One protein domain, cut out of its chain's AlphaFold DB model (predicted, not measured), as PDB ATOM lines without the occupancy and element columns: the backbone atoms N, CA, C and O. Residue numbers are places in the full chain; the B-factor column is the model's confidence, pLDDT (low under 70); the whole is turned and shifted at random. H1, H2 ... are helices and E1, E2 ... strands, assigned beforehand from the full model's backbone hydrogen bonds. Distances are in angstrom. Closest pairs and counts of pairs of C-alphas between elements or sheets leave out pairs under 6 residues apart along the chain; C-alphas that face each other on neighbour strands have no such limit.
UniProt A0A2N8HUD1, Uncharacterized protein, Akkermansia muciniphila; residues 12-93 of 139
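Overview. This is residues 12 to 93 of the 139 residues of an uncharacterized protein of Akkermansia muciniphila (UniProt A0A2N8HUD1). The model is one twisted wall of six strands, E1 to E4 with E7 and E8, and a small hairpin of E5 and E6 crosses one end of E2, E3 and E4. The short helix H1 sits off the sheet, next to E1. The 82 printed residues hold H1 and then E1 to E8 along the chain, mostly strand; the sheet's order is E1 - E2 - E3 - E4 - E7 - E8, all antiparallel. It is only just loose, close to compact, with a radius of gyration of the C-alphas of 14.3 A, and spans 44 by 29 by 24 A.

Along the chain. Find C-alpha 18 at (188.939, 146.226, 237.580), where E1 begins, residues 18 to 22. E2 is 28 to 33, E3 37 to 43, 19.9 A long, and E4 47 to 53, 19.6 A. E7, 74 to 81, runs 22.1 A; E8, 86 to 92, runs 19.4 A to C-alpha 92 at (166.041, 150.073, 245.477). E5 is 58 to 60, E6 66 to 68, and H1 12 to 15.

Arrangement. E1 to E4 form a meander, each strand the antiparallel neighbour of the one before. Look for N 19 and O 32, 2.8 A, between E1 and E2; N 31 and O 39, 2.8 A, between E2 and E3; N 40 and O 51, 2.9 A, between E3 and E4. Between E4 and E7, N 50 and O 76 are within hydrogen-bond range at 2.8 A; in the hairpin E7 and E8, N 77 and O 90 are within hydrogen-bond range at 2.8 A. In the hairpin E5 and E6, N 67 and O 59 are 2.8 A apart. The closest C-alphas of E3 and E5 are Gly 37 and Val 58, 6.4 A. H1 is not on the sheet, and is too short for an O i to N i+4 pair; its one O i to N i+3 pair is not within range.

Size, cuts and confidence. The C-alphas farthest apart, Val 62 and Lys 84, are 45.7 A apart. The printed part has no cut and no long link. Residues 12 to 16 are under pLDDT 70.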
ATOM      1  N   GLN A  12     195.403 140.525 231.887       67.25
ATOM      2  CA  GLN A  12     196.098 141.758 232.273       67.25
ATOM      3  C   GLN A  12     195.309 143.021 231.897       67.25
ATOM      4  O   GLN A  12     195.266 143.970 232.672       67.25
ATOM      5  N   SER A  13     194.651 143.024 230.732       66.31
ATOM      6  CA  SER A  13     193.802 144.141 230.300       66.31
ATOM      7  C   SER A  13     192.505 144.235 231.101       66.31
ATOM      8  O   SER A  13     191.958 145.322 231.235       66.31
ATOM      9  N   TYR A  14     191.984 143.114 231.602       65.44
ATOM     10  CA  TYR A  14     190.831 143.105 232.503       65.44
ATOM     11  C   TYR A  14     191.222 143.561 233.915       65.44
ATOM     12  O   TYR A  14     190.581 144.444 234.478       65.44
ATOM     13  N   ASP A  15     192.312 143.011 234.450       66.75
ATOM     14  CA  ASP A  15     192.830 143.317 235.786       66.75
ATOM     15  C   ASP A  15     193.283 144.789 235.900       66.75
ATOM     16  O   ASP A  15     193.222 145.368 236.979       66.75
ATOM     17  N   SER A  16     193.677 145.442 234.797       67.81
ATOM     18  CA  SER A  16     193.957 146.887 234.785       67.81
ATOM     19  C   SER A  16     192.699 147.767 234.799       67.81
ATOM     20  O   SER A  16     192.772 148.941 235.161       67.81
ATOM     21  N   GLN A  17     191.542 147.218 234.417       73.19
ATOM     22  CA  GLN A  17     190.260 147.929 234.392       73.19
ATOM     23  C   GLN A  17     189.452 147.727 235.674       73.19
ATOM     24  O   GLN A  17     188.607 148.569 235.987       73.19
ATOM     25  N   VAL A  18     189.701 146.630 236.398       81.56
ATOM     26  CA  VAL A  18     188.939 146.226 237.580       81.56
ATOM     27  C   VAL A  18     189.849 146.090 238.796       81.56
ATOM     28  O   VAL A  18     190.744 145.255 238.840       81.56
ATOM     29  N   GLN A  19     189.562 146.866 239.835       85.00
ATOM     30  CA  GLN A  19     190.235 146.812 241.126       85.00
ATOM     31  C   GLN A  19     189.309 146.180 242.170       85.00
ATOM     32  O   GLN A  19     188.213 146.680 242.419       85.00
ATOM     33  N   ILE A  20     189.757 145.100 242.813       87.25
ATOM     34  CA  ILE A  20     189.027 144.428 243.897       87.25
ATOM     35  C   ILE A  20     189.707 144.757 245.225       87.25
ATOM     36  O   ILE A  20     190.894 144.493 245.396       87.25
ATOM     37  N   SER A  21     188.949 145.298 246.175       87.94
ATOM     38  CA  SER A  21     189.390 145.496 247.555       87.94
ATOM     39  C   SER A  21     188.802 144.413 248.451       87.94
ATOM     40  O   SER A  21     187.629 144.053 248.314       87.94
ATOM     41  N   LYS A  22     189.604 143.899 249.385       89.19
ATOM     42  CA  LYS A  22     189.203 142.894 250.373       89.19
ATOM     43  C   LYS A  22     189.432 143.427 251.785       89.19
ATOM     44  O   LYS A  22     190.359 144.197 252.012       89.19
ATOM     45  N   ASN A  23     188.586 143.023 252.726       84.69
ATOM     46  CA  ASN A  23     188.787 143.301 254.144       84.69
ATOM     47  C   ASN A  23     189.845 142.354 254.749       84.69
ATOM     48  O   ASN A  23     190.327 141.435 254.082       84.69
ATOM     49  N   SER A  24     190.186 142.549 256.025       86.44
ATOM     50  CA  SER A  24     191.185 141.739 256.743       86.44
ATOM     51  C   SER A  24     190.844 140.245 256.839       86.44
ATOM     52  O   SER A  24     191.731 139.429 257.054       86.44
ATOM     53  N   GLN A  25     189.577 139.876 256.644       87.94
ATOM     54  CA  GLN A  25     189.093 138.493 256.649       87.94
ATOM     55  C   GLN A  25     189.104 137.869 255.240       87.94
ATOM     56  O   GLN A  25     188.611 136.762 255.050       87.94
ATOM     57  N   GLY A  26     189.605 138.589 254.229       86.31
ATOM     58  CA  GLY A  26     189.648 138.136 252.837       86.31
ATOM     59  C   GLY A  26     188.339 138.315 252.060       86.31
ATOM     60  O   GLY A  26     188.283 137.977 250.874       86.31
ATOM     61  N   ASN A  27     187.301 138.891 252.672       86.75
ATOM     62  CA  ASN A  27     186.017 139.138 252.020       86.75
ATOM     63  C   ASN A  27     186.083 140.382 251.131       86.75
ATOM     64  O   ASN A  27     186.646 141.401 251.522       86.75
ATOM     65  N   ILE A  28     185.457 140.338 249.952       88.00
ATOM     66  CA  ILE A  28     185.422 141.475 249.016       88.00
ATOM     67  C   ILE A  28     184.669 142.655 249.642       88.00
ATOM     68  O   ILE A  28     183.472 142.546 249.884       88.00
ATOM     69  N   ASN A  29     185.334 143.786 249.851       91.38
ATOM     70  CA  ASN A  29     184.736 145.018 250.373       91.38
ATOM     71  C   ASN A  29     184.228 145.933 249.246       91.38
ATOM     72  O   ASN A  29     183.167 146.547 249.351       91.38
ATOM     73  N   SER A  30     184.961 146.000 248.133       91.50
ATOM     74  CA  SER A  30     184.539 146.751 246.952       91.50
ATOM     75  C   SER A  30     185.110 146.177 245.658       91.50
ATOM     76  O   SER A  30     186.154 145.524 245.648       91.50
ATOM     77  N   ILE A  31     184.408 146.421 244.556       91.44
ATOM     78  CA  ILE A  31     184.870 146.179 243.190       91.44
ATOM     79  C   ILE A  31     184.731 147.504 242.452       91.44
ATOM     80  O   ILE A  31     183.639 148.059 242.390       91.44
ATOM     81  N   THR A  32     185.828 148.013 241.908       90.50
ATOM     82  CA  THR A  32     185.846 149.248 241.123       90.50
ATOM     83  C   THR A  32     186.213 148.944 239.691       90.50
ATOM     84  O   THR A  32     187.221 148.302 239.444       90.50
ATOM     85  N   SER A  33     185.404 149.425 238.757       84.81
ATOM     86  CA  SER A  33     185.626 149.332 237.319       84.81
ATOM     87  C   SER A  33     185.717 150.738 236.742       84.81
ATOM     88  O   SER A  33     184.865 151.579 237.034       84.81
ATOM     89  N   SER A  34     186.707 151.003 235.889       79.19
ATOM     90  CA  SER A  34     186.775 152.272 235.147       79.19
ATOM     91  C   SER A  34     185.581 152.468 234.204       79.19
ATOM     92  O   SER A  34     185.233 153.600 233.873       79.19
ATOM     93  N   ARG A  35     184.932 151.370 233.796       80.19
ATOM     94  CA  ARG A  35     183.770 151.365 232.904       80.19
ATOM     95  C   ARG A  35     182.444 151.503 233.648       80.19
ATOM     96  O   ARG A  35     181.553 152.204 233.179       80.19
ATOM     97  N   ASP A  36     182.309 150.806 234.773       81.56
ATOM     98  CA  ASP A  36     181.005 150.594 235.417       81.56
ATOM     99  C   ASP A  36     180.880 151.299 236.778       81.56
ATOM    100  O   ASP A  36     179.774 151.446 237.297       81.56
ATOM    101  N   GLY A  37     181.989 151.796 237.331       89.62
ATOM    102  CA  GLY A  37     182.032 152.519 238.598       89.62
ATOM    103  C   GLY A  37     182.257 151.613 239.812       89.62
ATOM    104  O   GLY A  37     183.043 150.668 239.766       89.62
ATOM    105  N   MET A  38     181.616 151.992 240.920       92.50
ATOM    106  CA  MET A  38     181.655 151.423 242.273       92.50
ATOM    107  C   MET A  38     180.681 150.264 242.534       92.50
ATOM    108  O   MET A  38     179.484 150.529 242.496       92.50
ATOM    109  N   LEU A  39     181.100 149.065 242.942       93.69
ATOM    110  CA  LEU A  39     180.286 148.203 243.816       93.69
ATOM    111  C   LEU A  39     180.897 148.158 245.214       93.69
ATOM    112  O   LEU A  39     182.033 147.725 245.377       93.69
ATOM    113  N   SER A  40     180.149 148.591 246.224       93.12
ATOM    114  CA  SER A  40     180.536 148.509 247.636       93.12
ATOM    115  C   SER A  40     179.675 147.473 248.348       93.12
ATOM    116  O   SER A  40     178.460 147.444 248.157       93.12
ATOM    117  N   PHE A  41     180.306 146.616 249.146       93.12
ATOM    118  CA  PHE A  41     179.668 145.476 249.790       93.12
ATOM    119  C   PHE A  41     179.693 145.657 251.306       93.12
ATOM    120  O   PHE A  41     180.758 145.684 251.914       93.12
ATOM    121  N   SER A  42     178.516 145.696 251.922       90.56
ATOM    122  CA  SER A  42     178.358 145.634 253.374       90.56
ATOM    123  C   SER A  42     177.743 144.292 253.748       90.56
ATOM    124  O   SER A  42     176.719 143.896 253.192       90.56
ATOM    125  N   ARG A  43     178.397 143.560 254.649       87.69
ATOM    126  CA  ARG A  43     177.970 142.226 255.084       87.69
ATOM    127  C   ARG A  43     177.737 142.203 256.580       87.69
ATOM    128  O   ARG A  43     178.525 142.738 257.351       87.69
ATOM    129  N   SER A  44     176.685 141.500 256.954       85.75
ATOM    130  CA  SER A  44     176.378 141.050 258.307       85.75
ATOM    131  C   SER A  44     176.001 139.568 258.250       85.75
ATOM    132  O   SER A  44     175.897 139.000 257.161       85.75
ATOM    133  N   SER A  45     175.797 138.929 259.402       84.44
ATOM    134  CA  SER A  45     175.571 137.478 259.489       84.44
ATOM    135  C   SER A  45     174.391 136.969 258.655       84.44
ATOM    136  O   SER A  45     174.417 135.832 258.197       84.44
ATOM    137  N   ASN A  46     173.365 137.795 258.437       89.44
ATOM    138  CA  ASN A  46     172.157 137.430 257.697       89.44
ATOM    139  C   ASN A  46     171.823 138.390 256.547       89.44
ATOM    140  O   ASN A  46     170.804 138.194 255.898       89.44
ATOM    141  N   ASN A  47     172.627 139.422 256.286       89.56
ATOM    142  CA  ASN A  47     172.317 140.408 255.252       89.56
ATOM    143  C   ASN A  47     173.566 140.827 254.475       89.56
ATOM    144  O   ASN A  47     174.603 141.153 255.058       89.56
ATOM    145  N   LEU A  48     173.434 140.859 253.152       91.19
ATOM    146  CA  LEU A  48     174.379 141.448 252.217       91.19
ATOM    147  C   LEU A  48     173.722 142.646 251.530       91.19
ATOM    148  O   LEU A  48     172.735 142.503 250.811       91.19
ATOM    149  N   ILE A  49     174.337 143.813 251.681       92.25
ATOM    150  CA  ILE A  49     173.967 145.036 250.975       92.25
ATOM    151  C   ILE A  49     175.043 145.337 249.932       92.25
ATOM    152  O   ILE A  49     176.231 145.396 250.250       92.25
ATOM    153  N   ILE A  50     174.623 145.542 248.686       93.69
ATOM    154  CA  ILE A  50     175.478 145.966 247.580       93.69
ATOM    155  C   ILE A  50     175.027 147.350 247.130       93.69
ATOM    156  O   ILE A  50     173.940 147.509 246.574       93.69
ATOM    157  N   SER A  51     175.885 148.341 247.342       92.56
ATOM    158  CA  SER A  51     175.678 149.720 246.909       92.56
ATOM    159  C   SER A  51     176.437 149.977 245.613       92.56
ATOM    160  O   SER A  51     177.660 149.836 245.557       92.56
ATOM    161  N   GLN A  52     175.704 150.356 244.572       91.69
ATOM    162  CA  GLN A  52     176.231 150.672 243.253       91.69
ATOM    163  C   GLN A  52     176.408 152.184 243.104       91.69
ATOM    164  O   GLN A  52     175.478 152.947 243.363       91.69
ATOM    165  N   TYR A  53     177.573 152.602 242.622       90.19
ATOM    166  CA  TYR A  53     177.921 153.991 242.331       90.19
ATOM    167  C   TYR A  53     178.338 154.110 240.869       90.19
ATOM    168  O   TYR A  53     179.099 153.280 240.370       90.19
ATOM    169  N   GLY A  54     177.842 155.134 240.178       87.88
ATOM    170  CA  GLY A  54     178.252 155.409 238.801       87.88
ATOM    171  C   GLY A  54     179.708 155.873 238.719       87.88
ATOM    172  O   GLY A  54     180.276 156.327 239.706       87.88
ATOM    173  N   VAL A  55     180.306 155.818 237.526       87.00
ATOM    174  CA  VAL A  55     181.699 156.258 237.293       87.00
ATOM    175  C   VAL A  55     181.944 157.696 237.777       87.00
ATOM    176  O   VAL A  55     182.958 157.967 238.406       87.00
ATOM    177  N   SER A  56     180.984 158.607 237.571       86.25
ATOM    178  CA  SER A  56     181.067 160.005 238.028       86.25
ATOM    179  C   SER A  56     180.959 160.189 239.548       86.25
ATOM    180  O   SER A  56     181.179 161.288 240.044       86.25
ATOM    181  N   GLN A  57     180.595 159.136 240.282       87.81
ATOM    182  CA  GLN A  57     180.456 159.115 241.739       87.81
ATOM    183  C   GLN A  57     181.611 158.368 242.412       87.81
ATOM    184  O   GLN A  57     181.509 158.008 243.580       87.81
ATOM    185  N   VAL A  58     182.695 158.076 241.694       87.38
ATOM    186  CA  VAL A  58     183.872 157.410 242.254       87.38
ATOM    187  C   VAL A  58     185.067 158.330 242.075       87.38
ATOM    188  O   VAL A  58     185.445 158.666 240.957       87.38
ATOM    189  N   SER A  59     185.668 158.735 243.188       87.38
ATOM    190  CA  SER A  59     186.937 159.462 243.204       87.38
ATOM    191  C   SER A  59     188.048 158.561 243.735       87.38
ATOM    192  O   SER A  59     187.794 157.439 244.176       87.38
ATOM    193  N   ARG A  60     189.294 159.038 243.688       87.81
ATOM    194  CA  ARG A  60     190.413 158.398 244.383       87.81
ATOM    195  C   ARG A  60     190.859 159.272 245.550       87.81
ATOM    196  O   ARG A  60     190.966 160.485 245.394       87.81
ATOM    197  N   ASN A  61     191.101 158.665 246.709       86.38
ATOM    198  CA  ASN A  61     191.690 159.364 247.850       86.38
ATOM    199  C   ASN A  61     193.208 159.567 247.659       86.38
ATOM    200  O   ASN A  61     193.794 159.119 246.674       86.38
ATOM    201  N   VAL A  62     193.863 160.205 248.633       85.75
ATOM    202  CA  VAL A  62     195.320 160.458 248.622       85.75
ATOM    203  C   VAL A  62     196.179 159.186 248.568       85.75
ATOM    204  O   VAL A  62     197.343 159.253 248.193       85.75
ATOM    205  N   ARG A  63     195.616 158.021 248.919       84.62
ATOM    206  CA  ARG A  63     196.268 156.702 248.824       84.62
ATOM    207  C   ARG A  63     195.976 155.993 247.496       84.62
ATOM    208  O   ARG A  63     196.387 154.856 247.305       84.62
ATOM    209  N   GLY A  64     195.254 156.644 246.583       82.38
ATOM    210  CA  GLY A  64     194.844 156.080 245.299       82.38
ATOM    211  C   GLY A  64     193.663 155.105 245.380       82.38
ATOM    212  O   GLY A  64     193.304 154.503 244.366       82.38
ATOM    213  N   GLU A  65     193.036 154.944 246.546       84.38
ATOM    214  CA  GLU A  65     191.902 154.039 246.743       84.38
ATOM    215  C   GLU A  65     190.619 154.667 246.203       84.38
ATOM    216  O   GLU A  65     190.374 155.858 246.396       84.38
ATOM    217  N   ALA A  66     189.792 153.861 245.540       86.44
ATOM    218  CA  ALA A  66     188.497 154.298 245.043       86.44
ATOM    219  C   ALA A  66     187.518 154.538 246.202       86.44
ATOM    220  O   ALA A  66     187.304 153.651 247.031       86.44
ATOM    221  N   VAL A  67     186.911 155.724 246.242       89.44
ATOM    222  CA  VAL A  67     185.979 156.145 247.292       89.44
ATOM    223  C   VAL A  67     184.675 156.637 246.653       89.44
ATOM    224  O   VAL A  67     184.725 157.462 245.732       89.44
ATOM    225  N   PRO A  68     183.502 156.160 247.117       90.56
ATOM    226  CA  PRO A  68     182.217 156.645 246.627       90.56
ATOM    227  C   PRO A  68     181.976 158.101 247.021       90.56
ATOM    228  O   PRO A  68     182.365 158.539 248.100       90.56
ATOM    229  N   GLN A  69     181.267 158.825 246.163       89.19
ATOM    230  CA  GLN A  69     180.868 160.213 246.344       89.19
ATOM    231  C   GLN A  69     179.343 160.318 246.239       89.19
ATOM    232  O   GLN A  69     178.754 160.036 245.193       89.19
ATOM    233  N   GLY A  70     178.697 160.747 247.324       85.88
ATOM    234  CA  GLY A  70     177.242 160.898 247.392       85.88
ATOM    235  C   GLY A  70     176.475 159.581 247.558       85.88
ATOM    236  O   GLY A  70     177.016 158.577 248.019       85.88
ATOM    237  N   ALA A  71     175.183 159.606 247.223       88.00
ATOM    238  CA  ALA A  71     174.288 158.464 247.384       88.00
ATOM    239  C   ALA A  71     174.442 157.435 246.243       88.00
ATOM    240  O   ALA A  71     174.645 157.825 245.088       88.00
ATOM    241  N   PRO A  72     174.297 156.130 246.531       88.12
ATOM    242  CA  PRO A  72     174.348 155.095 245.506       88.12
ATOM    243  C   PRO A  72     173.203 155.238 244.491       88.12
ATOM    244  O   PRO A  72     172.061 155.512 244.854       88.12
ATOM    245  N   VAL A  73     173.498 154.979 243.214       88.31
ATOM    246  CA  VAL A  73     172.497 154.943 242.126       88.31
ATOM    247  C   VAL A  73     171.573 153.739 242.221       88.31
ATOM    248  O   VAL A  73     170.483 153.748 241.652       88.31
ATOM    249  N   LYS A  74     172.004 152.683 242.911       89.00
ATOM    250  CA  LYS A  74     171.186 151.504 243.172       89.00
ATOM    251  C   LYS A  74     171.711 150.758 244.386       89.00
ATOM    252  O   LYS A  74     172.918 150.674 244.591       89.00
ATOM    253  N   VAL A  75     170.804 150.198 245.169       88.31
ATOM    254  CA  VAL A  75     171.126 149.364 246.325       88.31
ATOM    255  C   VAL A  75     170.411 148.033 246.177       88.31
ATOM    256  O   VAL A  75     169.199 147.992 245.964       88.31
ATOM    257  N   TYR A  76     171.159 146.947 246.300       89.50
ATOM    258  CA  TYR A  76     170.631 145.594 246.395       89.50
ATOM    259  C   TYR A  76     170.799 145.114 247.830       89.50
ATOM    260  O   TYR A  76     171.864 145.288 248.413       89.50
ATOM    261  N   SER A  77     169.766 144.516 248.400       89.56
ATOM    262  CA  SER A  77     169.804 143.896 249.718       89.56
ATOM    263  C   SER A  77     169.354 142.454 249.585       89.56
ATOM    264  O   SER A  77     168.341 142.165 248.950       89.56
ATOM    265  N   TYR A  78     170.149 141.570 250.165       89.25
ATOM    266  CA  TYR A  78     169.931 140.142 250.205       89.25
ATOM    267  C   TYR A  78     169.931 139.747 251.674       89.25
ATOM    268  O   TYR A  78     170.992 139.657 252.289       89.25
ATOM    269  N   GLU A  79     168.752 139.505 252.225       91.12
ATOM    270  CA  GLU A  79     168.575 139.168 253.631       91.12
ATOM    271  C   GLU A  79     168.052 137.741 253.777       91.12
ATOM    272  O   GLU A  79     167.020 137.381 253.213       91.12
ATOM    273  N   TRP A  80     168.747 136.918 254.549       89.62
ATOM    274  CA  TRP A  80     168.254 135.616 254.957       89.62
ATOM    275  C   TRP A  80     167.262 135.778 256.108       89.62
ATOM    276  O   TRP A  80     167.622 136.238 257.194       89.62
ATOM    277  N   ASN A  81     166.016 135.364 255.881       87.69
ATOM    278  CA  ASN A  81     165.000 135.281 256.916       87.69
ATOM    279  C   ASN A  81     164.964 133.848 257.478       87.69
ATOM    280  O   ASN A  81     164.424 132.956 256.814       87.69
ATOM    281  N   PRO A  82     165.484 133.606 258.698       85.25
ATOM    282  CA  PRO A  82     165.534 132.263 259.269       85.25
ATOM    283  C   PRO A  82     164.147 131.731 259.645       85.25
ATOM    284  O   PRO A  82     163.921 130.530 259.567       85.25
ATOM    285  N   VAL A  83     163.202 132.613 259.993       87.75
ATOM    286  CA  VAL A  83     161.828 132.238 260.376       87.75
ATOM    287  C   VAL A  83     161.052 131.710 259.172       87.75
ATOM    288  O   VAL A  83     160.289 130.758 259.284       87.75
ATOM    289  N   LYS A  84     161.259 132.324 258.005       87.69
ATOM    290  CA  LYS A  84     160.628 131.914 256.745       87.69
ATOM    291  C   LYS A  84     161.458 130.896 255.959       87.69
ATOM    292  O   LYS A  84     160.982 130.418 254.936       87.69
ATOM    293  N   GLY A  85     162.690 130.608 256.391       87.56
ATOM    294  CA  GLY A  85     163.636 129.763 255.659       87.56
ATOM    295  C   GLY A  85     163.897 130.258 254.231       87.56
ATOM    296  O   GLY A  85     163.996 129.447 253.313       87.56
ATOM    297  N   ALA A  86     163.933 131.578 254.023       86.19
ATOM    298  CA  ALA A  86     163.907 132.173 252.688       86.19
ATOM    299  C   ALA A  86     164.822 133.396 252.556       86.19
ATOM    300  O   ALA A  86     165.002 134.167 253.499       86.19
ATOM    301  N   MET A  87     165.342 133.605 251.343       86.69
ATOM    302  CA  MET A  87     166.099 134.804 250.983       86.69
ATOM    303  C   MET A  87     165.154 135.915 250.521       86.69
ATOM    304  O   MET A  87     164.395 135.742 249.568       86.69
ATOM    305  N   ILE A  88     165.228 137.074 251.161       86.44
ATOM    306  CA  ILE A  88     164.529 138.292 250.770       86.44
ATOM    307  C   ILE A  88     165.492 139.122 249.924       86.44
ATOM    308  O   ILE A  88     166.538 139.559 250.398       86.44
ATOM    309  N   ILE A  89     165.135 139.335 248.658       87.12
ATOM    310  CA  ILE A  89     165.931 140.123 247.716       87.12
ATOM    311  C   ILE A  89     165.180 141.413 247.422       87.12
ATOM    312  O   ILE A  89     164.081 141.390 246.874       87.12
ATOM    313  N   THR A  90     165.782 142.545 247.770       85.88
ATOM    314  CA  THR A  90     165.220 143.871 247.507       85.88
ATOM    315  C   THR A  90     166.191 144.678 246.663       85.88
ATOM    316  O   THR A  90     167.371 144.770 246.989       85.88
ATOM    317  N   SER A  91     165.701 145.319 245.605       84.88
ATOM    318  CA  SER A  91     166.473 146.313 244.857       84.88
ATOM    319  C   SER A  91     165.793 147.669 244.952       84.88
ATOM    320  O   SER A  91     164.606 147.775 244.650       84.88
ATOM    321  N   ARG A  92     166.535 148.701 245.352       79.12
ATOM    322  CA  ARG A  92     166.041 150.073 245.477       79.12
ATOM    323  C   ARG A  92     166.888 151.003 244.622       79.12
ATOM    324  O   ARG A  92     168.116 150.958 244.681       79.12
ATOM    325  N   SER A  93     166.226 151.842 243.842       72.12
ATOM    326  CA  SER A  93     166.830 153.035 243.246       72.12
ATOM    327  C   SER A  93     166.691 154.185 244.253       72.12
ATOM    328  O   SER A  93     165.733 154.166 245.034       72.12
TER     329      SER A  93